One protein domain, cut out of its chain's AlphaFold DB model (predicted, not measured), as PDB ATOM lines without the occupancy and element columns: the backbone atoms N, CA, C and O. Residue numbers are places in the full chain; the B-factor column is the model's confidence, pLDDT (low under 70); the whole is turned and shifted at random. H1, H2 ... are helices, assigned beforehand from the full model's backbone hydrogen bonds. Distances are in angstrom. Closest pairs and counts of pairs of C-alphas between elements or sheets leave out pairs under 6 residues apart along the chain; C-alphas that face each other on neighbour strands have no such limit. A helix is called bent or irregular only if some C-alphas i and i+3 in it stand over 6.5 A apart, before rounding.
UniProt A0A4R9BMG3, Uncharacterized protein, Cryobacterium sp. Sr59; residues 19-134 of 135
ATOM      1  N   HIS A  19     262.738 480.318 408.335       93.75
ATOM      2  CA  HIS A  19     261.427 480.962 408.307       93.75
ATOM      3  C   HIS A  19     261.528 482.447 408.669       93.75
ATOM      4  O   HIS A  19     261.004 483.271 407.924       93.75
ATOM      5  N   GLU A  20     262.238 482.784 409.749       94.69
ATOM      6  CA  GLU A  20     262.477 484.178 410.146       94.69
ATOM      7  C   GLU A  20     263.177 484.949 409.028       94.69
ATOM      8  O   GLU A  20     262.683 486.002 408.641       94.69
ATOM      9  N   VAL A  21     264.225 484.374 408.420       95.44
ATOM     10  CA  VAL A  21     264.909 484.964 407.255       95.44
ATOM     11  C   VAL A  21     263.931 485.251 406.113       95.44
ATOM     12  O   VAL A  21     263.917 486.354 405.577       95.44
ATOM     13  N   ARG A  22     263.056 484.300 405.750       95.31
ATOM     14  CA  ARG A  22     262.036 484.530 404.706       95.31
ATOM     15  C   ARG A  22     261.095 485.683 405.049       95.31
ATOM     16  O   ARG A  22     260.765 486.477 404.166       95.31
ATOM     17  N   VAL A  23     260.646 485.762 406.301       94.94
ATOM     18  CA  VAL A  23     259.738 486.819 406.765       94.94
ATOM     19  C   VAL A  23     260.413 488.182 406.665       94.94
ATOM     20  O   VAL A  23     259.854 489.074 406.024       94.94
ATOM     21  N   VAL A  24     261.618 488.332 407.223       95.88
ATOM     22  CA  VAL A  24     262.320 489.622 407.208       95.88
ATOM     23  C   VAL A  24     262.732 490.038 405.801       95.88
ATOM     24  O   VAL A  24     262.544 491.189 405.437       95.88
ATOM     25  N   LEU A  25     263.168 489.113 404.941       95.81
ATOM     26  CA  LEU A  25     263.511 489.452 403.555       95.81
ATOM     27  C   LEU A  25     262.288 489.882 402.741       95.81
ATOM     28  O   LEU A  25     262.384 490.784 401.911       95.81
ATOM     29  N   THR A  26     261.115 489.294 403.002       94.12
ATOM     30  CA  THR A  26     259.859 489.746 402.381       94.12
ATOM     31  C   THR A  26     259.514 491.174 402.808       94.12
ATOM     32  O   THR A  26     259.061 491.976 401.985       94.12
ATOM     33  N   ALA A  27     259.708 491.501 404.089       93.75
ATOM     34  CA  ALA A  27     259.504 492.851 404.604       93.75
ATOM     35  C   ALA A  27     260.512 493.835 403.988       93.75
ATOM     36  O   ALA A  27     260.097 494.843 403.410       93.75
ATOM     37  N   ALA A  28     261.798 493.481 403.987       95.12
ATOM     38  CA  ALA A  28     262.881 494.261 403.400       95.12
ATOM     39  C   ALA A  28     262.655 494.576 401.913       95.12
ATOM     40  O   ALA A  28     262.859 495.720 401.515       95.12
ATOM     41  N   CYS A  29     262.159 493.623 401.105       92.50
ATOM     42  CA  CYS A  29     261.802 493.879 399.699       92.50
ATOM     43  C   CYS A  29     260.814 495.048 399.583       92.50
ATOM     44  O   CYS A  29     261.070 496.038 398.900       92.50
ATOM     45  N   ARG A  30     259.700 494.966 400.318       92.69
ATOM     46  CA  ARG A  30     258.620 495.963 400.263       92.69
ATOM     47  C   ARG A  30     259.067 497.327 400.773       92.69
ATOM     48  O   ARG A  30     258.698 498.355 400.201       92.69
ATOM     49  N   ILE A  31     259.823 497.348 401.870       95.88
ATOM     50  CA  ILE A  31     260.334 498.590 402.455       95.88
ATOM     51  C   ILE A  31     261.373 499.214 401.517       95.88
ATOM     52  O   ILE A  31     261.334 500.428 401.298       95.88
ATOM     53  N   GLY A  32     262.251 498.403 400.927       95.31
ATOM     54  CA  GLY A  32     263.249 498.835 399.954       95.31
ATOM     55  C   GLY A  32     262.609 499.472 398.723       95.31
ATOM     56  O   GLY A  32     262.914 500.620 398.407       95.31
ATOM     57  N   ASP A  33     261.633 498.802 398.107       93.88
ATOM     58  CA  ASP A  33     260.914 499.314 396.931       93.88
ATOM     59  C   ASP A  33     260.192 500.633 397.229       93.88
ATOM     60  O   ASP A  33     260.288 501.609 396.477       93.88
ATOM     61  N   ARG A  34     259.513 500.715 398.380       96.31
ATOM     62  CA  ARG A  34     258.853 501.950 398.823       96.31
ATOM     63  C   ARG A  34     259.854 503.084 399.047       96.31
ATOM     64  O   ARG A  34     259.564 504.236 398.716       96.31
ATOM     65  N   THR A  35     261.012 502.773 399.616       97.25
ATOM     66  CA  THR A  35     262.071 503.750 399.898       97.25
ATOM     67  C   THR A  35     262.711 504.255 398.608       97.25
ATOM     68  O   THR A  35     262.865 505.466 398.442       97.25
ATOM     69  N   LEU A  36     262.984 503.367 397.651       96.19
ATOM     70  CA  LEU A  36     263.440 503.731 396.311       96.19
ATOM     71  C   LEU A  36     262.436 504.662 395.621       96.19
ATOM     72  O   LEU A  36     262.814 505.728 395.130       96.19
ATOM     73  N   GLN A  37     261.148 504.319 395.643       97.06
ATOM     74  CA  GLN A  37     260.109 505.152 395.038       97.06
ATOM     75  C   GLN A  37     260.025 506.542 395.691       97.06
ATOM     76  O   GLN A  37     259.840 507.553 395.005       97.06
ATOM     77  N   MET A  38     260.204 506.617 397.013       97.31
ATOM     78  CA  MET A  38     260.313 507.886 397.733       97.31
ATOM     79  C   MET A  38     261.545 508.684 397.284       97.31
ATOM     80  O   MET A  38     261.421 509.880 397.024       97.31
ATOM     81  N   HIS A  39     262.717 508.058 397.146       96.56
ATOM     82  CA  HIS A  39     263.921 508.729 396.642       96.56
ATOM     83  C   HIS A  39     263.717 509.286 395.235       96.56
ATOM     84  O   HIS A  39     264.023 510.454 395.000       96.56
ATOM     85  N   ILE A  40     263.134 508.499 394.328       96.38
ATOM     86  CA  ILE A  40     262.795 508.946 392.972       96.38
ATOM     87  C   ILE A  40     261.885 510.175 393.044       96.38
ATOM     88  O   ILE A  40     262.183 511.193 392.422       96.38
ATOM     89  N   THR A  41     260.821 510.116 393.844       97.00
ATOM     90  CA  THR A  41     259.859 511.220 393.997       97.00
ATOM     91  C   THR A  41     260.531 512.487 394.532       97.00
ATOM     92  O   THR A  41     260.355 513.564 393.963       97.00
ATOM     93  N   ASN A  42     261.367 512.360 395.564       94.94
ATOM     94  CA  ASN A  42     262.095 513.477 396.165       94.94
ATOM     95  C   ASN A  42     263.097 514.102 395.189       94.94
ATOM     96  O   ASN A  42     263.181 515.325 395.087       94.94
ATOM     97  N   VAL A  43     263.828 513.280 394.428       95.50
ATOM     98  CA  VAL A  43     264.740 513.770 393.387       95.50
ATOM     99  C   VAL A  43     263.976 514.529 392.311       95.50
ATOM    100  O   VAL A  43     264.450 515.575 391.883       95.50
ATOM    101  N   GLN A  44     262.814 514.035 391.871       95.81
ATOM    102  CA  GLN A  44     261.991 514.728 390.876       95.81
ATOM    103  C   GLN A  44     261.479 516.073 391.404       95.81
ATOM    104  O   GLN A  44     261.576 517.069 390.693       95.81
ATOM    105  N   ALA A  45     261.002 516.122 392.651       96.00
ATOM    106  CA  ALA A  45     260.524 517.352 393.283       96.00
ATOM    107  C   ALA A  45     261.632 518.412 393.422       96.00
ATOM    108  O   ALA A  45     261.394 519.591 393.170       96.00
ATOM    109  N   ALA A  46     262.858 517.988 393.737       96.19
ATOM    110  CA  ALA A  46     264.012 518.872 393.870       96.19
ATOM    111  C   ALA A  46     264.500 519.474 392.535       96.19
ATOM    112  O   ALA A  46     265.295 520.408 392.550       96.19
ATOM    113  N   ARG A  47     264.060 518.975 391.366       93.56
ATOM    114  CA  ARG A  47     264.611 519.390 390.055       93.56
ATOM    115  C   ARG A  47     264.414 520.866 389.718       93.56
ATOM    116  O   ARG A  47     265.182 521.388 388.915       93.56
ATOM    117  N   ALA A  48     263.387 521.507 390.273       95.81
ATOM    118  CA  ALA A  48     263.067 522.901 389.976       95.81
ATOM    119  C   ALA A  48     264.042 523.899 390.630       95.81
ATOM    120  O   ALA A  48     264.172 525.018 390.140       95.81
ATOM    121  N   ASP A  49     264.737 523.491 391.696       97.50
ATOM    122  CA  ASP A  49     265.683 524.324 392.436       97.50
ATOM    123  C   ASP A  49     267.098 523.711 392.357       97.50
ATOM    124  O   ASP A  49     267.336 522.613 392.873       97.50
ATOM    125  N   PRO A  50     268.072 524.390 391.717       96.69
ATOM    126  CA  PRO A  50     269.440 523.898 391.609       96.69
ATOM    127  C   PRO A  50     270.126 523.620 392.949       96.69
ATOM    128  O   PRO A  50     271.016 522.765 392.995       96.69
ATOM    129  N   ASP A  51     269.790 524.353 394.007       97.62
ATOM    130  CA  ASP A  51     270.422 524.235 395.320       97.62
ATOM    131  C   ASP A  51     269.866 523.012 396.051       97.62
ATOM    132  O   ASP A  51     270.642 522.151 396.480       97.62
ATOM    133  N   GLU A  52     268.542 522.852 396.047       97.12
ATOM    134  CA  GLU A  52     267.858 521.663 396.566       97.12
ATOM    135  C   GLU A  52     268.288 520.396 395.809       97.12
ATOM    136  O   GLU A  52     268.629 519.377 396.412       97.12
ATOM    137  N   ALA A  53     268.393 520.458 394.476       96.44
ATOM    138  CA  ALA A  53     268.880 519.344 393.663       96.44
ATOM    139  C   ALA A  53     270.341 518.974 393.969       96.44
ATOM    140  O   ALA A  53     270.730 517.805 393.859       96.44
ATOM    141  N   ARG A  54     271.200 519.946 394.304       97.00
ATOM    142  CA  ARG A  54     272.582 519.667 394.736       97.00
ATOM    143  C   ARG A  54     272.599 519.017 396.114       97.00
ATOM    144  O   ARG A  54     273.259 517.991 396.267       97.00
ATOM    145  N   TRP A  55     271.851 519.555 397.074       96.56
ATOM    146  CA  TRP A  55     271.754 518.994 398.421       96.56
ATOM    147  C   TRP A  55     271.206 517.561 398.411       96.56
ATOM    148  O   TRP A  55     271.825 516.658 398.977       96.56
ATOM    149  N   MET A  56     270.111 517.319 397.684       96.56
ATOM    150  CA  MET A  56     269.495 515.995 397.571       96.56
ATOM    151  C   MET A  56     270.472 514.965 396.993       96.56
ATOM    152  O   MET A  56     270.603 513.859 397.519       96.56
ATOM    153  N   ARG A  57     271.219 515.331 395.942       94.44
ATOM    154  CA  ARG A  57     272.241 514.449 395.354       94.44
ATOM    155  C   ARG A  57     273.373 514.139 396.326       94.44
ATOM    156  O   ARG A  57     273.789 512.986 396.392       94.44
ATOM    157  N   ALA A  58     273.854 515.129 397.079       96.44
ATOM    158  CA  ALA A  58     274.894 514.913 398.082       96.44
ATOM    159  C   ALA A  58     274.422 513.939 399.172       96.44
ATOM    160  O   ALA A  58     275.132 512.994 399.505       96.44
ATOM    161  N   ARG A  59     273.186 514.106 399.660       96.06
ATOM    162  CA  ARG A  59     272.593 513.213 400.660       96.06
ATOM    163  C   ARG A  59     272.467 511.774 400.159       96.06
ATOM    164  O   ARG A  59     272.850 510.850 400.871       96.06
ATOM    165  N   LEU A  60     271.955 511.580 398.941       96.38
ATOM    166  CA  LEU A  60     271.821 510.245 398.351       96.38
ATOM    167  C   LEU A  60     273.183 509.606 398.062       96.38
ATOM    168  O   LEU A  60     273.339 508.402 398.232       96.38
ATOM    169  N   TRP A  61     274.188 510.395 397.677       96.31
ATOM    170  CA  TRP A  61     275.547 509.889 397.502       96.31
ATOM    171  C   TRP A  61     276.129 509.341 398.813       96.31
ATOM    172  O   TRP A  61     276.705 508.250 398.810       96.31
ATOM    173  N   THR A  62     275.935 510.050 399.929       97.56
ATOM    174  CA  THR A  62     276.363 509.587 401.257       97.56
ATOM    175  C   THR A  62     275.627 508.314 401.663       97.56
ATOM    176  O   THR A  62     276.278 507.314 401.945       97.56
ATOM    177  N   ALA A  63     274.293 508.305 401.588       96.12
ATOM    178  CA  ALA A  63     273.482 507.145 401.965       96.12
ATOM    179  C   ALA A  63     273.816 505.891 401.135       96.12
ATOM    180  O   ALA A  63     273.872 504.781 401.654       96.12
ATOM    181  N   ARG A  64     274.115 506.063 399.844       97.69
ATOM    182  CA  ARG A  64     274.592 504.975 398.984       97.69
ATOM    183  C   ARG A  64     275.963 504.453 399.409       97.69
ATOM    184  O   ARG A  64     276.216 503.257 399.349       97.69
ATOM    185  N   SER A  65     276.859 505.348 399.820       97.56
ATOM    186  CA  SER A  65     278.199 504.970 400.280       97.56
ATOM    187  C   SER A  65     278.139 504.194 401.598       97.56
ATOM    188  O   SER A  65     278.865 503.218 401.761       97.56
ATOM    189  N   GLU A  66     277.230 504.577 402.496       96.94
ATOM    190  CA  GLU A  66     276.918 503.837 403.725       96.94
ATOM    191  C   GLU A  66     276.348 502.449 403.411       96.94
ATOM    192  O   GLU A  66     276.856 501.456 403.926       96.94
ATOM    193  N   ALA A  67     275.383 502.356 402.489       97.12
ATOM    194  CA  ALA A  67     274.809 501.077 402.069       97.12
ATOM    195  C   ALA A  67     275.858 500.114 401.493       97.12
ATOM    196  O   ALA A  67     275.858 498.931 401.823       97.12
ATOM    197  N   ARG A  68     276.796 500.610 400.673       98.12
ATOM    198  CA  ARG A  68     277.917 499.791 400.181       98.12
ATOM    199  C   ARG A  68     278.767 499.244 401.324       98.12
ATOM    200  O   ARG A  68     279.161 498.083 401.275       98.12
ATOM    201  N   ALA A  69     279.073 500.072 402.323       97.75
ATOM    202  CA  ALA A  69     279.879 499.656 403.468       97.75
ATOM    203  C   ALA A  69     279.157 498.592 404.308       97.75
ATOM    204  O   ALA A  69     279.774 497.598 404.685       97.75
ATOM    205  N   GLU A  70     277.854 498.768 404.537       96.12
ATOM    206  CA  GLU A  70     277.015 497.797 405.242       96.12
ATOM    207  C   GLU A  70     276.958 496.452 404.504       96.12
ATOM    208  O   GLU A  70     277.247 495.408 405.086       96.12
ATOM    209  N   LEU A  71     276.676 496.480 403.202       97.69
ATOM    210  CA  LEU A  71     276.627 495.279 402.373       97.69
ATOM    211  C   LEU A  71     277.979 494.566 402.294       97.69
ATOM    212  O   LEU A  71     278.033 493.342 402.358       97.69
ATOM    213  N   THR A  72     279.074 495.323 402.193       98.00
ATOM    214  CA  THR A  72     280.431 494.757 402.197       98.00
ATOM    215  C   THR A  72     280.719 494.052 403.520       98.00
ATOM    216  O   THR A  72     281.258 492.949 403.516       98.00
ATOM    217  N   ALA A  73     280.330 494.647 404.652       95.94
ATOM    218  CA  ALA A  73     280.507 494.026 405.962       95.94
ATOM    219  C   ALA A  73     279.748 492.695 406.075       95.94
ATOM    220  O   ALA A  73     280.267 491.746 406.657       95.94
ATOM    221  N   ALA A  74     278.564 492.591 405.467       95.69
ATOM    222  CA  ALA A  74     277.779 491.360 405.444       95.69
ATOM    223  C   ALA A  74     278.346 490.254 404.535       95.69
ATOM    224  O   ALA A  74     277.832 489.136 404.545       95.69
ATOM    225  N   LEU A  75     279.411 490.512 403.770       94.50
ATOM    226  CA  LEU A  75     280.137 489.453 403.061       94.50
ATOM    227  C   LEU A  75     281.149 488.728 403.955       94.50
ATOM    228  O   LEU A  75     281.584 487.626 403.619       94.50
ATOM    229  N   GLU A  76     281.505 489.304 405.103       94.75
ATOM    230  CA  GLU A  76     282.421 488.671 406.045       94.75
ATOM    231  C   GLU A  76     281.712 487.558 406.835       94.75
ATOM    232  O   GLU A  76     280.651 487.796 407.421       94.75
ATOM    233  N   PRO A  77     282.286 486.343 406.941       90.88
ATOM    234  CA  PRO A  77     281.674 485.249 407.701       90.88
ATOM    235  C   PRO A  77     281.376 485.605 409.164       90.88
ATOM    236  O   PRO A  77     280.360 485.184 409.708       90.88
ATOM    237  N   SER A  78     282.230 486.427 409.780       91.56
ATOM    238  CA  SER A  78     282.079 486.876 411.169       91.56
ATOM    239  C   SER A  78     280.850 487.757 411.398       91.56
ATOM    240  O   SER A  78     280.366 487.842 412.526       91.56
ATOM    241  N   TRP A  79     280.320 488.397 410.351       95.88
ATOM    242  CA  TRP A  79     279.066 489.139 410.436       95.88
ATOM    243  C   TRP A  79     277.891 488.186 410.684       95.88
ATOM    244  O   TRP A  79     277.057 488.434 411.553       95.88
ATOM    245  N   TRP A  80     277.874 487.046 409.988       94.69
ATOM    246  CA  TRP A  80     276.819 486.035 410.091       94.69
ATOM    247  C   TRP A  80     276.812 485.294 411.430       94.69
ATOM    248  O   TRP A  80     275.748 484.866 411.876       94.69
ATOM    249  N   ASP A  81     277.958 485.199 412.108       91.25
ATOM    250  CA  ASP A  81     278.050 484.622 413.457       91.25
ATOM    251  C   ASP A  81     277.222 485.406 414.495       91.25
ATOM    252  O   ASP A  81     276.766 484.832 415.488       91.25
ATOM    253  N   GLY A  82     277.027 486.711 414.270       91.00
ATOM    254  CA  GLY A  82     276.263 487.614 415.134       91.00
ATOM    255  C   GLY A  82     275.003 488.198 414.493       91.00
ATOM    256  O   GLY A  82     274.379 489.069 415.097       91.00
ATOM    257  N   ALA A  83     274.639 487.758 413.286       93.38
ATOM    258  CA  ALA A  83     273.525 488.330 412.541       93.38
ATOM    259  C   ALA A  83     272.185 488.086 413.251       93.38
ATOM    260  O   ALA A  83     271.884 486.974 413.697       93.38
ATOM    261  N   THR A  84     271.359 489.130 413.315       94.88
ATOM    262  CA  THR A  84     269.978 489.057 413.802       94.88
ATOM    263  C   THR A  84     269.007 489.164 412.626       94.88
ATOM    264  O   THR A  84     269.399 489.603 411.540       94.88
ATOM    265  N   PRO A  85     267.727 488.781 412.792       94.69
ATOM    266  CA  PRO A  85     266.730 488.989 411.746       94.69
ATOM    267  C   PRO A  85     266.659 490.457 411.299       94.69
ATOM    268  O   PRO A  85     266.579 490.726 410.106       94.69
ATOM    269  N   GLU A  86     266.765 491.400 412.236       94.88
ATOM    270  CA  GLU A  86     266.723 492.841 411.970       94.88
ATOM    271  C   GLU A  86     267.962 493.326 411.211       94.88
ATOM    272  O   GLU A  86     267.838 494.174 410.330       94.88
ATOM    273  N   SER A  87     269.156 492.790 411.507       96.19
ATOM    274  CA  SER A  87     270.360 493.147 410.744       96.19
ATOM    275  C   SER A  87     270.291 492.605 409.317       96.19
ATOM    276  O   SER A  87     270.644 493.308 408.378       96.19
ATOM    277  N   ILE A  88     269.770 491.388 409.130       96.62
ATOM    278  CA  ILE A  88     269.519 490.803 407.802       96.62
ATOM    279  C   ILE A  88     268.485 491.633 407.031       96.62
ATOM    280  O   ILE A  88     268.682 491.900 405.845       96.62
ATOM    281  N   GLU A  89     267.407 492.061 407.696       96.38
ATOM    282  CA  GLU A  89     266.379 492.927 407.113       96.38
ATOM    283  C   GLU A  89     266.973 494.248 406.621       96.38
ATOM    284  O   GLU A  89     266.818 494.592 405.450       96.38
ATOM    285  N   ALA A  90     267.667 494.967 407.507       96.81
ATOM    286  CA  ALA A  90     268.217 496.287 407.229       96.81
ATOM    287  C   ALA A  90     269.251 496.243 406.097       96.81
ATOM    288  O   ALA A  90     269.166 497.028 405.150       96.81
ATOM    289  N   THR A  91     270.160 495.268 406.136       97.69
ATOM    290  CA  THR A  91     271.197 495.123 405.115       97.69
ATOM    291  C   THR A  91     270.601 494.768 403.756       97.69
ATOM    292  O   THR A  91     270.961 495.377 402.746       97.69
ATOM    293  N   TYR A  92     269.634 493.848 403.702       96.88
ATOM    294  CA  TYR A  92     268.983 493.526 402.432       96.88
ATOM    295  C   TYR A  92     268.095 494.671 401.923       96.88
ATOM    296  O   TYR A  92     268.055 494.939 400.721       96.88
ATOM    297  N   GLN A  93     267.432 495.413 402.815       96.69
ATOM    298  CA  GLN A  93     266.710 496.633 402.458       96.69
ATOM    299  C   GLN A  93     267.655 497.649 401.802       96.69
ATOM    300  O   GLN A  93     267.294 498.239 400.784       96.69
ATOM    301  N   ALA A  94     268.859 497.848 402.347       97.38
ATOM    302  CA  ALA A  94     269.858 498.738 401.762       97.38
ATOM    303  C   ALA A  94     270.273 498.281 400.353       97.38
ATOM    304  O   ALA A  94     270.289 499.102 399.433       97.38
ATOM    305  N   ALA A  95     270.523 496.982 400.152       96.50
ATOM    306  CA  ALA A  95     270.748 496.403 398.821       96.50
ATOM    307  C   ALA A  95     269.610 496.759 397.864       96.50
ATOM    308  O   ALA A  95     269.847 497.375 396.823       96.50
ATOM    309  N   ARG A  96     268.370 496.478 398.275       95.69
ATOM    310  CA  ARG A  96     267.182 496.671 397.447       95.69
ATOM    311  C   ARG A  96     266.951 498.125 397.038       95.69
ATOM    312  O   ARG A  96     266.508 498.393 395.926       95.69
ATOM    313  N   VAL A  97     267.245 499.075 397.928       97.94
ATOM    314  CA  VAL A  97     267.122 500.509 397.625       97.94
ATOM    315  C   VAL A  97     268.119 500.941 396.550       97.94
ATOM    316  O   VAL A  97     267.782 501.767 395.701       97.94
ATOM    317  N   TRP A  98     269.350 500.429 396.594       98.12
ATOM    318  CA  TRP A  98     270.457 501.007 395.831       98.12
ATOM    319  C   TRP A  98     270.844 500.231 394.578       98.12
ATOM    320  O   TRP A  98     271.285 500.872 393.619       98.12
ATOM    321  N   SER A  99     270.637 498.912 394.530       97.00
ATOM    322  CA  SER A  99     271.014 498.075 393.384       97.00
ATOM    323  C   SER A  99     270.460 498.544 392.032       97.00
ATOM    324  O   SER A  99     271.216 498.496 391.059       97.00
ATOM    325  N   PRO A 100     269.251 499.141 391.915       95.75
ATOM    326  CA  PRO A 100     268.756 499.604 390.615       95.75
ATOM    327  C   PRO A 100     269.536 500.789 390.026       95.75
ATOM    328  O   PRO A 100     269.416 501.083 388.839       95.75
ATOM    329  N   SER A 101     270.308 501.506 390.848       94.81
ATOM    330  CA  SER A 101     271.046 502.717 390.451       94.81
ATOM    331  C   SER A 101     272.554 502.636 390.704       94.81
ATOM    332  O   SER A 101     273.287 503.583 390.397       94.81
ATOM    333  N   ASP A 102     273.022 501.526 391.273       97.25
ATOM    334  CA  ASP A 102     274.403 501.327 391.678       97.25
ATOM    335  C   ASP A 102     274.873 499.896 391.376       97.25
ATOM    336  O   ASP A 102     274.485 498.971 392.091       97.25
ATOM    337  N   PRO A 103     275.750 499.703 390.371       97.12
ATOM    338  CA  PRO A 103     276.222 498.370 390.005       97.12
ATOM    339  C   PRO A 103     276.998 497.686 391.135       97.12
ATOM    340  O   PRO A 103     276.919 496.472 391.266       97.12
ATOM    341  N   VAL A 104     277.684 498.446 392.001       97.56
ATOM    342  CA  VAL A 104     278.390 497.861 393.151       97.56
ATOM    343  C   VAL A 104     277.387 497.282 394.145       97.56
ATOM    344  O   VAL A 104     277.580 496.180 394.639       97.56
ATOM    345  N   CYS A 105     276.289 497.991 394.422       97.81
ATOM    346  CA  CYS A 105     275.250 497.454 395.299       97.81
ATOM    347  C   CYS A 105     274.532 496.254 394.675       97.81
ATOM    348  O   CYS A 105     274.141 495.366 395.418       97.81
ATOM    349  N   ALA A 106     274.385 496.205 393.346       97.69
ATOM    350  CA  ALA A 106     273.823 495.041 392.660       97.69
ATOM    351  C   ALA A 106     274.710 493.793 392.815       97.69
ATOM    352  O   ALA A 106     274.225 492.740 393.211       97.69
ATOM    353  N   GLU A 107     276.025 493.919 392.609       97.81
ATOM    354  CA  GLU A 107     276.973 492.812 392.827       97.81
ATOM    355  C   GLU A 107     276.992 492.337 394.292       97.81
ATOM    356  O   GLU A 107     277.080 491.138 394.582       97.81
ATOM    357  N   LEU A 108     276.893 493.279 395.233       97.81
ATOM    358  CA  LEU A 108     276.813 492.970 396.657       97.81
ATOM    359  C   LEU A 108     275.472 492.319 397.038       97.81
ATOM    360  O   LEU A 108     275.468 491.418 397.871       97.81
ATOM    361  N   GLU A 109     274.355 492.727 396.427       96.69
ATOM    362  CA  GLU A 109     273.037 492.097 396.600       96.69
ATOM    363  C   GLU A 109     273.068 490.634 396.141       96.69
ATOM    364  O   GLU A 109     272.652 489.753 396.897       96.69
ATOM    365  N   ASP A 110     273.635 490.356 394.965       96.62
ATOM    366  CA  ASP A 110     273.797 488.990 394.450       96.62
ATOM    367  C   ASP A 110     274.650 488.127 395.394       96.62
ATOM    368  O   ASP A 110     274.311 486.981 395.704       96.62
ATOM    369  N   SER A 111     275.745 488.695 395.905       97.19
ATOM    370  CA  SER A 111     276.636 488.019 396.852       97.19
ATOM    371  C   SER A 111     275.943 487.745 398.190       97.19
ATOM    372  O   SER A 111     276.045 486.646 398.740       97.19
ATOM    373  N   PHE A 112     275.181 488.714 398.699       96.50
ATOM    374  CA  PHE A 112     274.376 488.560 399.908       96.50
ATOM    375  C   PHE A 112     273.294 487.487 399.724       96.50
ATOM    376  O   PHE A 112     273.114 486.630 400.590       96.50
ATOM    377  N   ALA A 113     272.615 487.469 398.575       95.44
ATOM    378  CA  ALA A 113     271.626 486.449 398.243       95.44
ATOM    379  C   ALA A 113     272.241 485.042 398.195       95.44
ATOM    380  O   ALA A 113     271.640 484.090 398.703       95.44
ATOM    381  N   ALA A 114     273.457 484.904 397.656       95.88
ATOM    382  CA  ALA A 114     274.197 483.645 397.669       95.88
ATOM    383  C   ALA A 114     274.533 483.185 399.101       95.88
ATOM    384  O   ALA A 114     274.333 482.011 399.424       95.88
ATOM    385  N   MET A 115     274.967 484.098 399.976       95.44
ATOM    386  CA  MET A 115     275.221 483.803 401.395       95.44
ATOM    387  C   MET A 115     273.946 483.362 402.122       95.44
ATOM    388  O   MET A 115     273.949 482.343 402.815       95.44
ATOM    389  N   VAL A 116     272.828 484.058 401.910       95.75
ATOM    390  CA  VAL A 116     271.525 483.694 402.487       95.75
ATOM    391  C   VAL A 116     271.079 482.303 402.035       95.75
ATOM    392  O   VAL A 116     270.610 481.500 402.851       95.75
ATOM    393  N   HIS A 117     271.245 481.986 400.751       95.25
ATOM    394  CA  HIS A 117     270.937 480.660 400.233       95.25
ATOM    395  C   HIS A 117     271.834 479.589 400.868       95.25
ATOM    396  O   HIS A 117     271.331 478.570 401.338       95.25
ATOM    397  N   MET A 118     273.142 479.837 400.940       94.38
ATOM    398  CA  MET A 118     274.116 478.910 401.517       94.38
ATOM    399  C   MET A 118     273.860 478.631 403.005       94.38
ATOM    400  O   MET A 118     273.945 477.482 403.435       94.38
ATOM    401  N   LEU A 119     273.555 479.664 403.793       93.88
ATOM    402  CA  LEU A 119     273.430 479.562 405.250       93.88
ATOM    403  C   LEU A 119     272.039 479.102 405.704       93.88
ATOM    404  O   LEU A 119     271.931 478.366 406.685       93.88
ATOM    405  N   TYR A 120     270.980 479.503 404.995       94.38
ATOM    406  CA  TYR A 120     269.594 479.287 405.432       94.38
ATOM    407  C   TYR A 120     268.732 478.504 404.435       94.38
ATOM    408  O   TYR A 120     267.587 478.174 404.753       94.38
ATOM    409  N   GLY A 121     269.227 478.200 403.230       94.69
ATOM    410  CA  GLY A 121     268.437 477.548 402.179       94.69
ATOM    411  C   GLY A 121     267.266 478.408 401.690       94.69
ATOM    412  O   GLY A 121     266.210 477.885 401.326       94.69
ATOM    413  N   VAL A 122     267.405 479.736 401.758       94.81
ATOM    414  CA  VAL A 122     266.382 480.699 401.338       94.81
ATOM    415  C   VAL A 122     266.782 481.313 399.999       94.81
ATOM    416  O   VAL A 122     267.836 481.926 399.883       94.81
ATOM    417  N   CYS A 123     265.932 481.161 398.984       92.62
ATOM    418  CA  CYS A 123     266.119 481.780 397.675       92.62
ATOM    419  C   CYS A 123     265.445 483.155 397.651       92.62
ATOM    420  O   CYS A 123     264.223 483.250 397.551       92.62
ATOM    421  N   ILE A 124     266.232 484.227 397.720       89.19
ATOM    422  CA  ILE A 124     265.700 485.598 397.715       89.19
ATOM    423  C   ILE A 124     264.921 485.901 396.426       89.19
ATOM    424  O   ILE A 124     263.844 486.487 396.486       89.19
ATOM    425  N   ASN A 125     265.398 485.406 395.283       83.12
ATOM    426  CA  ASN A 125     264.738 485.595 393.987       83.12
ATOM    427  C   ASN A 125     263.320 484.996 393.932       83.12
ATOM    428  O   ASN A 125     262.468 485.476 393.190       83.12
ATOM    429  N   GLU A 126     263.043 483.957 394.725       83.75
ATOM    430  CA  GLU A 126     261.688 483.403 394.842       83.75
ATOM    431  C   GLU A 126     260.787 484.311 395.689       83.75
ATOM    432  O   GLU A 126     259.597 484.450 395.405       83.75
ATOM    433  N   ILE A 127     261.349 484.963 396.714       82.38
ATOM    434  CA  ILE A 127     260.632 485.914 397.573       82.38
ATOM    435  C   ILE A 127     260.243 487.161 396.779       82.38
ATOM    436  O   ILE A 127     259.093 487.597 396.860       82.38
ATOM    437  N   THR A 128     261.171 487.717 395.997       74.19
ATOM    438  CA  THR A 128     260.919 488.900 395.160       74.19
ATOM    439  C   THR A 128     259.884 488.598 394.079       74.19
ATOM    440  O   THR A 128     258.894 489.317 393.977       74.19
ATOM    441  N   ALA A 129     260.007 487.471 393.371       73.69
ATOM    442  CA  ALA A 129     259.030 487.063 392.358       73.69
ATOM    443  C   ALA A 129     257.605 486.886 392.926       73.69
ATOM    444  O   ALA A 129     256.620 487.256 392.284       73.69
ATOM    445  N   LEU A 130     257.473 486.350 394.145       67.12
ATOM    446  CA  LEU A 130     256.181 486.232 394.833       67.12
ATOM    447  C   LEU A 130     255.630 487.579 395.317       67.12
ATOM    448  O   LEU A 130     254.410 487.731 395.418       67.12
ATOM    449  N   ALA A 131     256.495 488.533 395.664       65.19
ATOM    450  CA  ALA A 131     256.083 489.880 396.044       65.19
ATOM    451  C   ALA A 131     255.551 490.661 394.832       65.19
ATOM    452  O   ALA A 131     254.483 491.272 394.926       65.19
ATOM    453  N   ASP A 132     256.232 490.557 393.690       64.06
ATOM    454  CA  ASP A 132     255.840 491.207 392.437       64.06
ATOM    455  C   ASP A 132     254.533 490.627 391.876       64.06
ATOM    456  O   ASP A 132     253.669 491.367 391.424       64.06
ATOM    457  N   ALA A 133     254.322 489.309 391.977       62.22
ATOM    458  CA  ALA A 133     253.101 488.654 391.492       62.22
ATOM    459  C   ALA A 133     251.825 488.983 392.300       62.22
ATOM    460  O   ALA A 133     250.722 488.625 391.883       62.22
ATOM    461  N   ARG A 134     251.956 489.595 393.485       54.69
ATOM    462  CA  ARG A 134     250.832 489.944 394.378       54.69
ATOM    463  C   ARG A 134     250.539 491.446 394.431       54.69
ATOM    464  O   ARG A 134     249.650 491.832 395.195       54.69
TER     465      ARG A 134
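This is residues 19 to 134 of the 135 residues of an uncharacterized protein of Cryobacterium sp. Sr59 (UniProt A0A4R9BMG3). A long helical hairpin, H1 and H2, holds a shorter one, H4 and H5, at its open end, with H4 between H1 and H2. H6 crosses the early part of H1. H1, H2, H4 and H5 form an up-and-down bundle, each running against the one before. The printed part, 116 residues with six named helices, H1 to H6, and no named strand, is all helix and compact: radius of gyration of the C-alphas 15.1 A, spans 48 by 34 by 22 A.

H1, residues 19 to 48, starts at C-alpha (261.427, 480.962, 408.307) and measures 45.8 A; it is only just irregular, C-alphas 45 and 48 being 6.9 A apart. H2 is 50 to 73, 34.9 A; H3 77 to 81; H4 85 to 98; H5 103 to 120, 25.4 A; H6 124 to 132, ending at (255.840, 491.207, 392.437).

H1 touches H4, closest C-alphas Ala 28 and Gln 93, 4.6 A. H1, with residues 42 to 47 alone, touches H2, closest C-alphas Ala 46 and Ala 53, 4.9 A, at a shallow tilt of 21 degrees, opposite ways. H4 touches H5, closest C-alphas Ala 95 and Glu 109, 5.4 A. H6 touches H1, closest C-alphas Thr 26 and Ile 127, 6.2 A. H3 touches no helix. O i to N i+4 pairs are within hydrogen-bond range throughout H2 to H6, and 25 of 26 in H1.

C-alphas 49 and 121, the farthest apart, are 47.9 A apart. The printed part has no cut; its links are tight. Residues 130 to 134 have pLDDT under 70.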